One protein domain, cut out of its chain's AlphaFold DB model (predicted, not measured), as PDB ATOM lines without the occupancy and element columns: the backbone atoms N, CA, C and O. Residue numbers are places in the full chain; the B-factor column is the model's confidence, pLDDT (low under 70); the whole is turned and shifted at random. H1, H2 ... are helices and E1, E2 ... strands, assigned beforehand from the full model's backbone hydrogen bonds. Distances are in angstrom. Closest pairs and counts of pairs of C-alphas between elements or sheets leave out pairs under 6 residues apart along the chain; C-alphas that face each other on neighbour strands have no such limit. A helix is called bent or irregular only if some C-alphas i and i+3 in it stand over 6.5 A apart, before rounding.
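AT A GLANCE: This is residues 16 to 26, 37 to 63 and 70 to 145 of the 146 residues of an uncharacterized protein of Aegilops tauschii subsp. strangulata (UniProt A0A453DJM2). One sheet of four parallel strands forms a wall with helices H2 and H3 side by side over one face and the other face bare. Beside H3, in the helix layer, stands a small pair of parallel strands, E4 and E6, while long H2 reaches beyond the sheet at its residue 37 end. The printed part has 114 residues, with named elements along the chain E1 H1 H2 E2 H3 E3 E4 H4 E5 E6; its class is mixed, helices and strands. The large sheet runs E1 E2 E3 E5. The whole is compact, with a radius of gyration of the C-alphas of 13.9 A, and only just elongated, spanning 47 by 31 by 20 A.

HOW THE PARTS SIT: In the sheet, E1 (residues 16 to 20) and E5 (136 to 140) are edge strands, and E2 (75 to 79) and E3 (104 to 108) are inner strands. N 17 and O 75, 2.8 A apart, are within hydrogen-bond range between E1 and E2, as are N 76 and O 104, 2.8 A, between E2 and E3, and N 107 and O 138, 2.8 A, between E3 and E5. H3 (84 to 99) is on the sheet at a height of 10.1 A, over E2 and, only just, E3 with 3 C-alphas; it runs along the strands, at 5 degrees to E2 on the local plane. E2, H3 and E3 form a strand-helix-strand unit, two parallel neighbour strands with a helix between, its crossover right-handed. H2 (37 to 63) is also on the sheet, making two layers, with H2 and H3 on one face. H2 and H3 are close but not clearly touching, closest at the C-alphas of Ile 51 and His 89, 7.3 A, at a shallow tilt of 17 degrees, the same way. H1 (21 to 25) only grazes the sheet and only just touches H2, with 3 pairs of C-alphas within 8 A, through residues 50 to 53 of H2 alone; the closest C-alphas are those of Leu 24 and Arg 53, 7.0 A. H4 (123 to 126) touches residues 94 to 98 of H3 alone, closest at the C-alphas of Thr 98 and Leu 126, 6.0 A. E4 (119 to 122) and E6 (142 to 145) are parallel neighbours at 33 degrees, with N 121 and O 143 within hydrogen-bond range at 2.8 A. H1 has every O i to N i+4 pair within range, H2 22 of 23 and H3 9 of 12; H4 is too short for such a pair.

IN THESE COORDINATES: E1 begins at C-alpha 16, (-30.509, 12.395, 23.508), and E6 ends at C-alpha 145, (-10.842, 16.518, 40.559). H2 measures 39.5 A and H3 22.5 A. H3 is irregular, with C-alphas 85 and 88 7.9 A apart, and has a kink of 29 degrees near residue 91.

THE WHOLE: The C-alphas of Ser 37 and Asn 130 are the two farthest apart, 46.8 A. Residues 27 to 36 and 64 to 69 are not printed; the C-alpha gaps are 25.1 A and 11.8 A. Of the links printed whole, none is long. Residues 37 to 38, 62 to 63, 70 to 71, 111 to 116 and 128 to 131 have pLDDT under 70.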
ATOM      1  N   ASP A  16     -31.205  11.247  22.941       90.62
ATOM      2  CA  ASP A  16     -30.509  12.395  23.508       90.62
ATOM      3  C   ASP A  16     -31.350  12.944  24.669       90.62
ATOM      4  O   ASP A  16     -32.524  13.272  24.504       90.62
ATOM      5  N   LEU A  17     -30.747  13.048  25.850       92.94
ATOM      6  CA  LEU A  17     -31.328  13.667  27.034       92.94
ATOM      7  C   LEU A  17     -30.653  15.018  27.246       92.94
ATOM      8  O   LEU A  17     -29.486  15.081  27.634       92.94
ATOM      9  N   VAL A  18     -31.368  16.099  26.945       94.44
ATOM     10  CA  VAL A  18     -30.869  17.471  27.068       94.44
ATOM     11  C   VAL A  18     -31.800  18.238  27.996       94.44
ATOM     12  O   VAL A  18     -32.922  18.564  27.624       94.44
ATOM     13  N   PHE A  19     -31.324  18.498  29.208       94.19
ATOM     14  CA  PHE A  19     -32.039  19.207  30.256       94.19
ATOM     15  C   PHE A  19     -31.527  20.638  30.335       94.19
ATOM     16  O   PHE A  19     -30.378  20.886  30.679       94.19
ATOM     17  N   THR A  20     -32.392  21.576  30.005       91.69
ATOM     18  CA  THR A  20     -32.186  23.022  30.081       91.69
ATOM     19  C   THR A  20     -33.419  23.662  30.700       91.69
ATOM     20  O   THR A  20     -34.488  23.039  30.730       91.69
ATOM     21  N   GLU A  21     -33.289  24.902  31.158       86.25
ATOM     22  CA  GLU A  21     -34.427  25.680  31.643       86.25
ATOM     23  C   GLU A  21     -35.556  25.729  30.596       86.25
ATOM     24  O   GLU A  21     -36.683  25.333  30.881       86.25
ATOM     25  N   GLU A  22     -35.228  26.058  29.343       85.69
ATOM     26  CA  GLU A  22     -36.184  26.110  28.231       85.69
ATOM     27  C   GLU A  22     -36.889  24.765  27.997       85.69
ATOM     28  O   GLU A  22     -38.110  24.704  27.876       85.69
ATOM     29  N   THR A  23     -36.144  23.657  27.980       85.81
ATOM     30  CA  THR A  23     -36.729  22.328  27.723       85.81
ATOM     31  C   THR A  23     -37.638  21.834  28.847       85.81
ATOM     32  O   THR A  23     -38.491  20.984  28.599       85.81
ATOM     33  N   LEU A  24     -37.436  22.307  30.082       84.50
ATOM     34  CA  LEU A  24     -38.168  21.814  31.248       84.50
ATOM     35  C   LEU A  24     -39.264  22.766  31.724       84.50
ATOM     36  O   LEU A  24     -40.260  22.274  32.250       84.50
ATOM     37  N   PHE A  25     -39.122  24.073  31.515       83.12
ATOM     38  CA  PHE A  25     -40.088  25.093  31.939       83.12
ATOM     39  C   PHE A  25     -40.778  25.810  30.768       83.12
ATOM     40  O   PHE A  25     -41.811  26.448  30.971       83.12
ATOM     41  N   GLY A  26     -40.271  25.666  29.539       75.69
ATOM     42  CA  GLY A  26     -40.728  26.428  28.375       75.69
ATOM     43  C   GLY A  26     -40.194  27.866  28.368       75.69
ATOM     44  O   GLY A  26     -39.516  28.302  29.292       75.69
ATOM     45  N   SER A  37     -34.097  38.937  48.951       52.66
ATOM     46  CA  SER A  37     -34.794  37.986  49.857       52.66
ATOM     47  C   SER A  37     -35.839  37.103  49.167       52.66
ATOM     48  O   SER A  37     -35.854  35.894  49.375       52.66
ATOM     49  N   MET A  38     -36.687  37.677  48.306       54.75
ATOM     50  CA  MET A  38     -37.649  36.903  47.503       54.75
ATOM     51  C   MET A  38     -36.949  36.078  46.416       54.75
ATOM     52  O   MET A  38     -37.435  35.019  46.030       54.75
ATOM     53  N   ALA A  39     -35.789  36.545  45.946       70.56
ATOM     54  CA  ALA A  39     -35.015  35.869  44.917       70.56
ATOM     55  C   ALA A  39     -34.445  34.530  45.403       70.56
ATOM     56  O   ALA A  39     -34.401  33.588  44.621       70.56
ATOM     57  N   ALA A  40     -34.038  34.418  46.674       74.75
ATOM     58  CA  ALA A  40     -33.450  33.188  47.205       74.75
ATOM     59  C   ALA A  40     -34.480  32.053  47.323       74.75
ATOM     60  O   ALA A  40     -34.241  30.969  46.797       74.75
ATOM     61  N   GLU A  41     -35.637  32.308  47.945       78.69
ATOM     62  CA  GLU A  41     -36.717  31.314  48.072       78.69
ATOM     63  C   GLU A  41     -37.297  30.928  46.706       78.69
ATOM     64  O   GLU A  41     -37.525  29.750  46.428       78.69
ATOM     65  N   PHE A  42     -37.491  31.909  45.818       80.06
ATOM     66  CA  PHE A  42     -37.945  31.654  44.454       80.06
ATOM     67  C   PHE A  42     -36.934  30.807  43.671       80.06
ATOM     68  O   PHE A  42     -37.311  29.835  43.017       80.06
ATOM     69  N   LEU A  43     -35.642  31.126  43.772       79.88
ATOM     70  CA  LEU A  43     -34.584  30.362  43.123       79.88
ATOM     71  C   LEU A  43     -34.469  28.948  43.703       79.88
ATOM     72  O   LEU A  43     -34.284  27.999  42.951       79.88
ATOM     73  N   GLU A  44     -34.599  28.778  45.018       84.25
ATOM     74  CA  GLU A  44     -34.631  27.455  45.645       84.25
ATOM     75  C   GLU A  44     -35.834  26.639  45.157       84.25
ATOM     76  O   GLU A  44     -35.689  25.460  44.819       84.25
ATOM     77  N   SER A  45     -37.000  27.275  45.025       86.00
ATOM     78  CA  SER A  45     -38.190  26.657  44.441       86.00
ATOM     79  C   SER A  45     -37.950  26.225  42.992       86.00
ATOM     80  O   SER A  45     -38.229  25.071  42.656       86.00
ATOM     81  N   MET A  46     -37.365  27.088  42.157       86.31
ATOM     82  CA  MET A  46     -37.017  26.751  40.773       86.31
ATOM     83  C   MET A  46     -35.968  25.636  40.685       86.31
ATOM     84  O   MET A  46     -36.124  24.709  39.888       86.31
ATOM     85  N   ASN A  47     -34.938  25.667  41.535       89.31
ATOM     86  CA  ASN A  47     -33.922  24.618  41.620       89.31
ATOM     87  C   ASN A  47     -34.557  23.269  41.961       89.31
ATOM     88  O   ASN A  47     -34.289  22.266  41.296       89.31
ATOM     89  N   SER A  48     -35.423  23.246  42.976       91.06
ATOM     90  CA  SER A  48     -36.150  22.048  43.404       91.06
ATOM     91  C   SER A  48     -37.045  21.501  42.292       91.06
ATOM     92  O   SER A  48     -37.065  20.291  42.036       91.06
ATOM     93  N   GLU A  49     -37.740  22.381  41.570       92.56
ATOM     94  CA  GLU A  49     -38.580  21.985  40.446       92.56
ATOM     95  C   GLU A  49     -37.753  21.427  39.278       92.56
ATOM     96  O   GLU A  49     -38.079  20.353  38.760       92.56
ATOM     97  N   PHE A  50     -36.653  22.092  38.903       92.50
ATOM     98  CA  PHE A  50     -35.743  21.620  37.858       92.50
ATOM     99  C   PHE A  50     -35.227  20.220  38.195       92.50
ATOM    100  O   PHE A  50     -35.357  19.286  37.400       92.50
ATOM    101  N   ILE A  51     -34.706  20.056  39.415       94.56
ATOM    102  CA  ILE A  51     -34.186  18.789  39.925       94.56
ATOM    103  C   ILE A  51     -35.256  17.697  39.870       94.56
ATOM    104  O   ILE A  51     -34.989  16.595  39.390       94.56
ATOM    105  N   THR A  52     -36.473  18.000  40.323       95.56
ATOM    106  CA  THR A  52     -37.586  17.047  40.349       95.56
ATOM    107  C   THR A  52     -37.968  16.601  38.939       95.56
ATOM    108  O   THR A  52     -38.193  15.412  38.702       95.56
ATOM    109  N   ARG A  53     -38.014  17.531  37.978       94.88
ATOM    110  CA  ARG A  53     -38.304  17.224  36.570       94.88
ATOM    111  C   ARG A  53     -37.225  16.328  35.961       94.88
ATOM    112  O   ARG A  53     -37.577  15.318  35.352       94.88
ATOM    113  N   VAL A  54     -35.941  16.630  36.182       95.00
ATOM    114  CA  VAL A  54     -34.830  15.767  35.735       95.00
ATOM    115  C   VAL A  54     -34.947  14.377  36.366       95.00
ATOM    116  O   VAL A  54     -35.022  13.386  35.640       95.00
ATOM    117  N   ASP A  55     -35.044  14.288  37.696       94.75
ATOM    118  CA  ASP A  55     -35.102  13.014  38.427       94.75
ATOM    119  C   ASP A  55     -36.286  12.140  37.963       94.75
ATOM    120  O   ASP A  55     -36.147  10.922  37.816       94.75
ATOM    121  N   ASN A  56     -37.439  12.743  37.653       91.31
ATOM    122  CA  ASN A  56     -38.598  12.033  37.109       91.31
ATOM    123  C   ASN A  56     -38.336  11.439  35.713       91.31
ATOM    124  O   ASN A  56     -38.705  10.286  35.472       91.31
ATOM    125  N   VAL A  57     -37.680  12.183  34.813       89.88
ATOM    126  CA  VAL A  57     -37.313  11.689  33.470       89.88
ATOM    127  C   VAL A  57     -36.312  10.537  33.567       89.88
ATOM    128  O   VAL A  57     -36.476   9.515  32.892       89.88
ATOM    129  N   LEU A  58     -35.301  10.654  34.435       90.56
ATOM    130  CA  LEU A  58     -34.311   9.591  34.629       90.56
ATOM    131  C   LEU A  58     -34.952   8.331  35.217       90.56
ATOM    132  O   LEU A  58     -34.695   7.226  34.737       90.56
ATOM    133  N   ARG A  59     -35.850   8.482  36.201       86.75
ATOM    134  CA  ARG A  59     -36.580   7.354  36.794       86.75
ATOM    135  C   ARG A  59     -37.436   6.629  35.756       86.75
ATOM    136  O   ARG A  59     -37.380   5.403  35.691       86.75
ATOM    137  N   ALA A  60     -38.180   7.363  34.927       81.88
ATOM    138  CA  ALA A  60     -38.974   6.774  33.850       81.88
ATOM    139  C   ALA A  60     -38.094   5.999  32.852       81.88
ATOM    140  O   ALA A  60     -38.418   4.871  32.484       81.88
ATOM    141  N   SER A  61     -36.936   6.563  32.499       75.12
ATOM    142  CA  SER A  61     -35.962   5.938  31.594       75.12
ATOM    143  C   SER A  61     -35.402   4.619  32.146       75.12
ATOM    144  O   SER A  61     -35.189   3.674  31.389       75.12
ATOM    145  N   CYS A  62     -35.209   4.522  33.466       69.25
ATOM    146  CA  CYS A  62     -34.828   3.275  34.130       69.25
ATOM    147  C   CYS A  62     -35.971   2.248  34.151       69.25
ATOM    148  O   CYS A  62     -35.735   1.064  33.927       69.25
ATOM    149  N   SER A  63     -37.210   2.680  34.413       59.22
ATOM    150  CA  SER A  63     -38.369   1.783  34.538       59.22
ATOM    151  C   SER A  63     -38.798   1.139  33.217       59.22
ATOM    152  O   SER A  63     -39.265   0.004  33.223       59.22
ATOM    153  N   ALA A  70     -28.805  -2.442  28.113       53.06
ATOM    154  CA  ALA A  70     -28.526  -1.152  28.733       53.06
ATOM    155  C   ALA A  70     -29.023  -0.071  27.769       53.06
ATOM    156  O   ALA A  70     -28.580  -0.045  26.619       53.06
ATOM    157  N   SER A  71     -30.017   0.717  28.187       59.50
ATOM    158  CA  SER A  71     -30.551   1.796  27.364       59.50
ATOM    159  C   SER A  71     -29.400   2.753  27.097       59.50
ATOM    160  O   SER A  71     -29.001   3.525  27.967       59.50
ATOM    161  N   THR A  72     -28.776   2.607  25.929       76.12
ATOM    162  CA  THR A  72     -27.646   3.437  25.551       76.12
ATOM    163  C   THR A  72     -28.205   4.825  25.317       76.12
ATOM    164  O   THR A  72     -28.980   5.011  24.386       76.12
ATOM    165  N   VAL A  73     -27.844   5.788  26.153       84.69
ATOM    166  CA  VAL A  73     -28.089   7.203  25.870       84.69
ATOM    167  C   VAL A  73     -26.984   7.649  24.920       84.69
ATOM    168  O   VAL A  73     -25.829   7.253  25.062       84.69
ATOM    169  N   ASN A  74     -27.308   8.428  23.893       88.50
ATOM    170  CA  ASN A  74     -26.270   8.939  23.002       88.50
ATOM    171  C   ASN A  74     -25.617  10.181  23.611       88.50
ATOM    172  O   ASN A  74     -24.391  10.241  23.757       88.50
ATOM    173  N   LYS A  75     -26.452  11.133  24.022       92.38
ATOM    174  CA  LYS A  75     -26.054  12.402  24.619       92.38
ATOM    175  C   LYS A  75     -26.811  12.636  25.919       92.38
ATOM    176  O   LYS A  75     -28.026  12.496  25.953       92.38
ATOM    177  N   PHE A  76     -26.091  13.016  26.961       94.44
ATOM    178  CA  PHE A  76     -26.632  13.422  28.249       94.44
ATOM    179  C   PHE A  76     -26.116  14.823  28.566       94.44
ATOM    180  O   PHE A  76     -24.911  15.013  28.707       94.44
ATOM    181  N   VAL A  77     -26.995  15.816  28.637       95.38
ATOM    182  CA  VAL A  77     -26.623  17.210  28.890       95.38
ATOM    183  C   VAL A  77     -27.524  17.808  29.953       95.38
ATOM    184  O   VAL A  77     -28.740  17.700  29.853       95.38
ATOM    185  N   VAL A  78     -26.925  18.495  30.919       94.88
ATOM    186  CA  VAL A  78     -27.619  19.363  31.873       94.88
ATOM    187  C   VAL A  78     -27.046  20.771  31.741       94.88
ATOM    188  O   VAL A  78     -25.830  20.940  31.825       94.88
ATOM    189  N   LYS A  79     -27.910  21.764  31.516       93.12
ATOM    190  CA  LYS A  79     -27.582  23.192  31.500       93.12
ATOM    191  C   LYS A  79     -28.514  23.954  32.432       93.12
ATOM    192  O   LYS A  79     -29.648  24.243  32.053       93.12
ATOM    193  N   TYR A  80     -28.061  24.206  33.653       89.81
ATOM    194  CA  TYR A  80     -28.854  24.897  34.668       89.81
ATOM    195  C   TYR A  80     -27.984  25.335  35.850       89.81
ATOM    196  O   TYR A  80     -27.073  24.607  36.243       89.81
ATOM    197  N   GLY A  81     -28.280  26.493  36.442       88.81
ATOM    198  CA  GLY A  81     -27.496  27.071  37.536       88.81
ATOM    199  C   GLY A  81     -27.585  26.274  38.836       88.81
ATOM    200  O   GLY A  81     -28.474  26.513  39.642       88.81
ATOM    201  N   LEU A  82     -26.647  25.352  39.077       88.25
ATOM    202  CA  LEU A  82     -26.583  24.554  40.309       88.25
ATOM    203  C   LEU A  82     -25.172  24.563  40.909       88.25
ATOM    204  O   LEU A  82     -24.179  24.404  40.208       88.25
ATOM    205  N   GLY A  83     -25.077  24.696  42.234       86.38
ATOM    206  CA  GLY A  83     -23.801  24.707  42.964       86.38
ATOM    207  C   GLY A  83     -23.506  23.444  43.780       86.38
ATOM    208  O   GLY A  83     -24.141  22.395  43.628       86.38
ATOM    209  N   ILE A  84     -22.550  23.566  44.707       87.88
ATOM    210  CA  ILE A  84     -22.092  22.469  45.578       87.88
ATOM    211  C   ILE A  84     -23.209  21.892  46.456       87.88
ATOM    212  O   ILE A  84     -23.198  20.700  46.757       87.88
ATOM    213  N   TYR A  85     -24.199  22.707  46.823       89.06
ATOM    214  CA  TYR A  85     -25.335  22.281  47.642       89.06
ATOM    215  C   TYR A  85     -26.198  21.218  46.949       89.06
ATOM    216  O   TYR A  85     -26.781  20.364  47.611       89.06
ATOM    217  N   HIS A  86     -26.193  21.185  45.615       90.62
ATOM    218  CA  HIS A  86     -26.940  20.210  44.818       90.62
ATOM    219  C   HIS A  86     -26.091  18.997  44.406       90.62
ATOM    220  O   HIS A  86     -26.537  18.165  43.611       90.62
ATOM    221  N   LYS A  87     -24.876  18.855  44.962       92.06
ATOM    222  CA  LYS A  87     -23.902  17.798  44.633       92.06
ATOM    223  C   LYS A  87     -24.518  16.403  44.567       92.06
ATOM    224  O   LYS A  87     -24.208  15.651  43.652       92.06
ATOM    225  N   ASN A  88     -25.390  16.049  45.507       93.62
ATOM    226  CA  ASN A  88     -25.967  14.704  45.565       93.62
ATOM    227  C   ASN A  88     -26.898  14.393  44.381       93.62
ATOM    228  O   ASN A  88     -27.058  13.226  44.030       93.62
ATOM    229  N   HIS A  89     -27.529  15.404  43.777       94.94
ATOM    230  CA  HIS A  89     -28.335  15.236  42.564       94.94
ATOM    231  C   HIS A  89     -27.427  15.163  41.335       94.94
ATOM    232  O   HIS A  89     -27.527  14.218  40.558       94.94
ATOM    233  N   ILE A  90     -26.460  16.080  41.233       94.00
ATOM    234  CA  ILE A  90     -25.485  16.112  40.134       94.00
ATOM    235  C   ILE A  90     -24.694  14.795  40.061       94.00
ATOM    236  O   ILE A  90     -24.548  14.216  38.986       94.00
ATOM    237  N   ASP A  91     -24.249  14.269  41.204       93.88
ATOM    238  CA  ASP A  91     -23.560  12.981  41.295       93.88
ATOM    239  C   ASP A  91     -24.420  11.836  40.746       93.88
ATOM    240  O   ASP A  91     -23.904  10.996  40.012       93.88
ATOM    241  N   ARG A  92     -25.720  11.809  41.070       93.44
ATOM    242  CA  ARG A  92     -26.659  10.793  40.570       93.44
ATOM    243  C   ARG A  92     -26.876  10.906  39.064       93.44
ATOM    244  O   ARG A  92     -26.996   9.887  38.390       93.44
ATOM    245  N   TRP A  93     -26.915  12.121  38.527       94.69
ATOM    246  CA  TRP A  93     -27.045  12.360  37.089       94.69
ATOM    247  C   TRP A  93     -25.801  11.905  36.326       94.69
ATOM    248  O   TRP A  93     -25.919  11.271  35.278       94.69
ATOM    249  N   ILE A  94     -24.612  12.153  36.883       92.06
ATOM    250  CA  ILE A  94     -23.354  11.630  36.343       92.06
ATOM    251  C   ILE A  94     -23.367  10.099  36.370       92.06
ATOM    252  O   ILE A  94     -23.109   9.486  35.335       92.06
ATOM    253  N   ASP A  95     -23.730   9.488  37.502       90.50
ATOM    254  CA  ASP A  95     -23.813   8.028  37.637       90.50
ATOM    255  C   ASP A  95     -24.811   7.423  36.629       90.50
ATOM    256  O   ASP A  95     -24.536   6.397  36.009       90.50
ATOM    257  N   PHE A  96     -25.949   8.086  36.390       90.12
ATOM    258  CA  PHE A  96     -26.898   7.689  35.349       90.12
ATOM    259  C   PHE A  96     -26.282   7.791  33.946       90.12
ATOM    260  O   PHE A  96     -26.405   6.863  33.144       90.12
ATOM    261  N   SER A  97     -25.613   8.902  33.627       89.50
ATOM    262  CA  SER A  97     -25.014   9.121  32.303       89.50
ATOM    263  C   SER A  97     -23.947   8.072  31.972       89.50
ATOM    264  O   SER A  97     -23.843   7.608  30.837       89.50
ATOM    265  N   THR A  98     -23.191   7.625  32.975       88.00
ATOM    266  CA  THR A  98     -22.147   6.618  32.789       88.00
ATOM    267  C   THR A  98     -22.710   5.208  32.758       88.00
ATOM    268  O   THR A  98     -22.315   4.423  31.893       88.00
ATOM    269  N   ALA A  99     -23.690   4.895  33.610       86.06
ATOM    270  CA  ALA A  99     -24.413   3.624  33.571       86.06
ATOM    271  C   ALA A  99     -25.177   3.424  32.249       86.06
ATOM    272  O   ALA A  99     -25.239   2.308  31.736       86.06
ATOM    273  N   SER A 100     -25.697   4.504  31.660       82.75
ATOM    274  CA  SER A 100     -26.333   4.507  30.333       82.75
ATOM    275  C   SER A 100     -25.337   4.565  29.166       82.75
ATOM    276  O   SER A 100     -25.749   4.652  28.009       82.75
ATOM    277  N   MET A 101     -24.028   4.490  29.442       86.38
ATOM    278  CA  MET A 101     -22.954   4.500  28.441       86.38
ATOM    279  C   MET A 101     -23.014   5.714  27.497       86.38
ATOM    280  O   MET A 101     -22.710   5.593  26.304       86.38
ATOM    281  N   ALA A 102     -23.396   6.883  28.027       88.56
ATOM    282  CA  ALA A 102     -23.483   8.118  27.261       88.56
ATOM    283  C   ALA A 102     -22.159   8.434  26.554       88.56
ATOM    284  O   ALA A 102     -21.081   8.421  27.155       88.56
ATOM    285  N   LYS A 103     -22.237   8.738  25.255       90.19
ATOM    286  CA  LYS A 103     -21.061   9.098  24.446       90.19
ATOM    287  C   LYS A 103     -20.715  10.572  24.580       90.19
ATOM    288  O   LYS A 103     -19.554  10.945  24.434       90.19
ATOM    289  N   HIS A 104     -21.714  11.407  24.825       92.50
ATOM    290  CA  HIS A 104     -21.549  12.844  24.968       92.50
ATOM    291  C   HIS A 104     -22.128  13.260  26.313       92.50
ATOM    292  O   HIS A 104     -23.332  13.123  26.514       92.50
ATOM    293  N   ILE A 105     -21.281  13.748  27.218       93.31
ATOM    294  CA  ILE A 105     -21.700  14.234  28.535       93.31
ATOM    295  C   ILE A 105     -21.466  15.743  28.578       93.31
ATOM    296  O   ILE A 105     -20.349  16.202  28.348       93.31
ATOM    297  N   GLY A 106     -22.522  16.504  28.846       94.44
ATOM    298  CA  GLY A 106     -22.471  17.949  29.042       94.44
ATOM    299  C   GLY A 106     -22.983  18.334  30.423       94.44
ATOM    300  O   GLY A 106     -24.070  17.920  30.820       94.44
ATOM    301  N   LEU A 107     -22.215  19.139  31.143       94.12
ATOM    302  CA  LEU A 107     -22.592  19.679  32.440       94.12
ATOM    303  C   LEU A 107     -22.223  21.163  32.474       94.12
ATOM    304  O   LEU A 107     -21.081  21.531  32.748       94.12
ATOM    305  N   ASP A 108     -23.201  22.003  32.157       92.75
ATOM    306  CA  ASP A 108     -23.095  23.456  32.221       92.75
ATOM    307  C   ASP A 108     -23.880  23.952  33.431       92.75
ATOM    308  O   ASP A 108     -25.107  24.004  33.421       92.75
ATOM    309  N   LEU A 109     -23.162  24.263  34.506       89.75
ATOM    310  CA  LEU A 109     -23.772  24.715  35.753       89.75
ATOM    311  C   LEU A 109     -23.757  26.237  35.902       89.75
ATOM    312  O   LEU A 109     -23.869  26.757  37.013       89.75
ATOM    313  N   ARG A 110     -23.581  26.964  34.790       84.62
ATOM    314  CA  ARG A 110     -23.761  28.417  34.762       84.62
ATOM    315  C   ARG A 110     -25.233  28.737  35.003       84.62
ATOM    316  O   ARG A 110     -26.113  28.088  34.445       84.62
ATOM    317  N   GLY A 111     -25.493  29.757  35.807       67.62
ATOM    318  CA  GLY A 111     -26.824  30.319  35.961       67.62
ATOM    319  C   GLY A 111     -26.811  31.573  36.814       67.62
ATOM    320  O   GLY A 111     -25.820  31.891  37.476       67.62
ATOM    321  N   ASP A 112     -27.938  32.267  36.762       57.03
ATOM    322  CA  ASP A 112     -28.055  33.673  37.153       57.03
ATOM    323  C   ASP A 112     -28.296  33.836  38.665       57.03
ATOM    324  O   ASP A 112     -28.308  34.941  39.203       57.03
ATOM    325  N   GLY A 113     -28.442  32.710  39.367       52.53
ATOM    326  CA  GLY A 113     -28.763  32.632  40.778       52.53
ATOM    327  C   GLY A 113     -27.711  31.884  41.603       52.53
ATOM    328  O   GLY A 113     -27.641  30.660  41.596       52.53
ATOM    329  N   PHE A 114     -27.000  32.649  42.429       56.53
ATOM    330  CA  PHE A 114     -26.443  32.263  43.734       56.53
ATOM    331  C   PHE A 114     -25.042  31.641  43.917       56.53
ATOM    332  O   PHE A 114     -24.530  30.791  43.192       56.53
ATOM    333  N   ALA A 115     -24.475  32.084  45.051       54.06
ATOM    334  CA  ALA A 115     -23.129  31.973  45.618       54.06
ATOM    335  C   ALA A 115     -22.706  30.576  46.126       54.06
ATOM    336  O   ALA A 115     -21.854  30.455  47.006       54.06
ATOM    337  N   GLY A 116     -23.292  29.501  45.599       61.16
ATOM    338  CA  GLY A 116     -23.202  28.162  46.188       61.16
ATOM    339  C   GLY A 116     -21.917  27.372  45.927       61.16
ATOM    340  O   GLY A 116     -21.966  26.148  45.972       61.16
ATOM    341  N   GLY A 117     -20.793  28.026  45.622       74.50
ATOM    342  CA  GLY A 117     -19.528  27.364  45.281       74.50
ATOM    343  C   GLY A 117     -19.590  26.501  44.007       74.50
ATOM    344  O   GLY A 117     -20.643  26.043  43.566       74.50
ATOM    345  N   LYS A 118     -18.434  26.257  43.383       85.31
ATOM    346  CA  LYS A 118     -18.369  25.394  42.194       85.31
ATOM    347  C   LYS A 118     -18.498  23.929  42.597       85.31
ATOM    348  O   LYS A 118     -17.790  23.464  43.491       85.31
ATOM    349  N   TYR A 119     -19.358  23.187  41.903       89.19
ATOM    350  CA  TYR A 119     -19.385  21.731  42.009       89.19
ATOM    351  C   TYR A 119     -18.053  21.144  41.516       89.19
ATOM    352  O   TYR A 119     -17.513  21.581  40.498       89.19
ATOM    353  N   VAL A 120     -17.523  20.158  42.240       90.31
ATOM    354  CA  VAL A 120     -16.290  19.454  41.874       90.31
ATOM    355  C   VAL A 120     -16.664  18.136  41.206       90.31
ATOM    356  O   VAL A 120     -17.111  17.213  41.883       90.31
ATOM    357  N   VAL A 121     -16.453  18.039  39.894       88.06
ATOM    358  CA  VAL A 121     -16.676  16.827  39.100       88.06
ATOM    359  C   VAL A 121     -15.591  15.801  39.440       88.06
ATOM    360  O   VAL A 121     -14.410  16.057  39.185       88.06
ATOM    361  N   PRO A 122     -15.948  14.625  39.982       86.12
ATOM    362  CA  PRO A 122     -14.994  13.542  40.183       86.12
ATOM    363  C   PRO A 122     -14.794  12.779  38.864       86.12
ATOM    364  O   PRO A 122     -15.639  11.960  38.499       86.12
ATOM    365  N   LEU A 123     -13.674  12.989  38.156       82.75
ATOM    366  CA  LEU A 123     -13.452  12.367  36.836       82.75
ATOM    367  C   LEU A 123     -13.548  10.842  36.857       82.75
ATOM    368  O   LEU A 123     -14.039  10.245  35.903       82.75
ATOM    369  N   ARG A 124     -13.166  10.209  37.971       82.94
ATOM    370  CA  ARG A 124     -13.319   8.760  38.168       82.94
ATOM    371  C   ARG A 124     -14.746   8.250  37.934       82.94
ATOM    372  O   ARG A 124     -14.906   7.100  37.549       82.94
ATOM    373  N   LYS A 125     -15.774   9.083  38.150       79.94
ATOM    374  CA  LYS A 125     -17.179   8.717  37.907       79.94
ATOM    375  C   LYS A 125     -17.557   8.717  36.427       79.94
ATOM    376  O   LYS A 125     -18.539   8.079  36.071       79.94
ATOM    377  N   LEU A 126     -16.787   9.395  35.571       80.00
ATOM    378  CA  LEU A 126     -16.996   9.436  34.115       80.00
ATOM    379  C   LEU A 126     -16.483   8.169  33.399       80.00
ATOM    380  O   LEU A 126     -16.671   7.998  32.191       80.00
ATOM    381  N   SER A 127     -15.869   7.261  34.156       74.31
ATOM    382  CA  SER A 127     -15.476   5.925  33.723       74.31
ATOM    383  C   SER A 127     -16.407   4.909  34.381       74.31
ATOM    384  O   SER A 127     -16.362   4.710  35.592       74.31
ATOM    385  N   GLY A 128     -17.285   4.287  33.591       65.50
ATOM    386  CA  GLY A 128     -18.179   3.244  34.087       65.50
ATOM    387  C   GLY A 128     -17.431   1.942  34.417       65.50
ATOM    388  O   GLY A 128     -16.278   1.770  34.015       65.50
ATOM    389  N   PRO A 129     -18.088   0.976  35.084       63.31
ATOM    390  CA  PRO A 129     -17.495  -0.328  35.410       63.31
ATOM    391  C   PRO A 129     -17.045  -1.132  34.176       63.31
ATOM    392  O   PRO A 129     -16.169  -1.984  34.289       63.31
ATOM    393  N   ASN A 130     -17.584  -0.820  32.992       64.31
ATOM    394  CA  ASN A 130     -17.208  -1.421  31.706       64.31
ATOM    395  C   ASN A 130     -16.225  -0.549  30.894       64.31
ATOM    396  O   ASN A 130     -16.086  -0.734  29.685       64.31
ATOM    397  N   GLY A 131     -15.577   0.432  31.532       68.19
ATOM    398  CA  GLY A 131     -14.779   1.467  30.872       68.19
ATOM    399  C   GLY A 131     -15.601   2.697  30.474       68.19
ATOM    400  O   GLY A 131     -16.819   2.758  30.661       68.19
ATOM    401  N   SER A 132     -14.925   3.717  29.940       72.00
ATOM    402  CA  SER A 132     -15.584   4.941  29.473       72.00
ATOM    403  C   SER A 132     -15.983   4.823  28.000       72.00
ATOM    404  O   SER A 132     -15.149   4.547  27.141       72.00
ATOM    405  N   CYS A 133     -17.263   5.058  27.703       79.31
ATOM    406  CA  CYS A 133     -17.769   5.223  26.332       79.31
ATOM    407  C   CYS A 133     -17.802   6.694  25.891       79.31
ATOM    408  O   CYS A 133     -18.266   6.999  24.787       79.31
ATOM    409  N   VAL A 134     -17.328   7.595  26.756       86.88
ATOM    410  CA  VAL A 134     -17.362   9.038  26.553       86.88
ATOM    411  C   VAL A 134     -16.411   9.407  25.421       86.88
ATOM    412  O   VAL A 134     -15.213   9.148  25.467       86.88
ATOM    413  N   LYS A 135     -16.968  10.030  24.389       88.62
ATOM    414  CA  LYS A 135     -16.251  10.604  23.247       88.62
ATOM    415  C   LYS A 135     -16.095  12.113  23.362       88.62
ATOM    416  O   LYS A 135     -15.193  12.677  22.756       88.62
ATOM    417  N   SER A 136     -17.003  12.763  24.085       90.50
ATOM    418  CA  SER A 136     -17.015  14.210  24.268       90.50
ATOM    419  C   SER A 136     -17.482  14.549  25.671       90.50
ATOM    420  O   SER A 136     -18.499  14.025  26.130       90.50
ATOM    421  N   LEU A 137     -16.761  15.471  26.299       92.12
ATOM    422  CA  LEU A 137     -17.061  16.011  27.612       92.12
ATOM    423  C   LEU A 137     -17.088  17.539  27.509       92.12
ATOM    424  O   LEU A 137     -16.094  18.137  27.106       92.12
ATOM    425  N   ASP A 138     -18.225  18.145  27.834       93.25
ATOM    426  CA  ASP A 138     -18.415  19.599  27.863       93.25
ATOM    427  C   ASP A 138     -18.750  20.020  29.295       93.25
ATOM    428  O   ASP A 138     -19.733  19.552  29.869       93.25
ATOM    429  N   LEU A 139     -17.898  20.841  29.903       92.38
ATOM    430  CA  LEU A 139     -17.995  21.227  31.306       92.38
ATOM    431  C   LEU A 139     -17.910  22.743  31.432       92.38
ATOM    432  O   LEU A 139     -16.935  23.358  30.997       92.38
ATOM    433  N   ALA A 140     -18.883  23.340  32.111       91.12
ATOM    434  CA  ALA A 140     -18.909  24.768  32.374       91.12
ATOM    435  C   ALA A 140     -19.311  25.061  33.826       91.12
ATOM    436  O   ALA A 140     -20.218  24.451  34.382       91.12
ATOM    437  N   TYR A 141     -18.594  26.010  34.443       88.75
ATOM    438  CA  TYR A 141     -18.780  26.441  35.838       88.75
ATOM    439  C   TYR A 141     -18.619  25.331  36.895       88.75
ATOM    440  O   TYR A 141     -19.246  25.336  37.950       88.75
ATOM    441  N   VAL A 142     -17.695  24.405  36.642       86.62
ATOM    442  CA  VAL A 142     -17.320  23.329  37.568       86.62
ATOM    443  C   VAL A 142     -15.824  23.360  37.874       86.62
ATOM    444  O   VAL A 142     -15.030  23.942  37.134       86.62
ATOM    445  N   CYS A 143     -15.437  22.724  38.974       88.44
ATOM    446  CA  CYS A 143     -14.066  22.311  39.241       88.44
ATOM    447  C   CYS A 143     -13.910  20.840  38.857       88.44
ATOM    448  O   CYS A 143     -14.873  20.078  38.899       88.44
ATOM    449  N   VAL A 144     -12.698  20.424  38.516       86.56
ATOM    450  CA  VAL A 144     -12.409  19.032  38.165       86.56
ATOM    451  C   VAL A 144     -11.443  18.466  39.193       86.56
ATOM    452  O   VAL A 144     -10.435  19.101  39.498       86.56
ATOM    453  N   ASN A 145     -11.762  17.291  39.734       87.19
ATOM    454  CA  ASN A 145     -10.842  16.518  40.559       87.19
ATOM    455  C   ASN A 145     -10.371  15.294  39.771       87.19
ATOM    456  O   ASN A 145     -11.209  14.517  39.292       87.19
TER     457      ASN A 145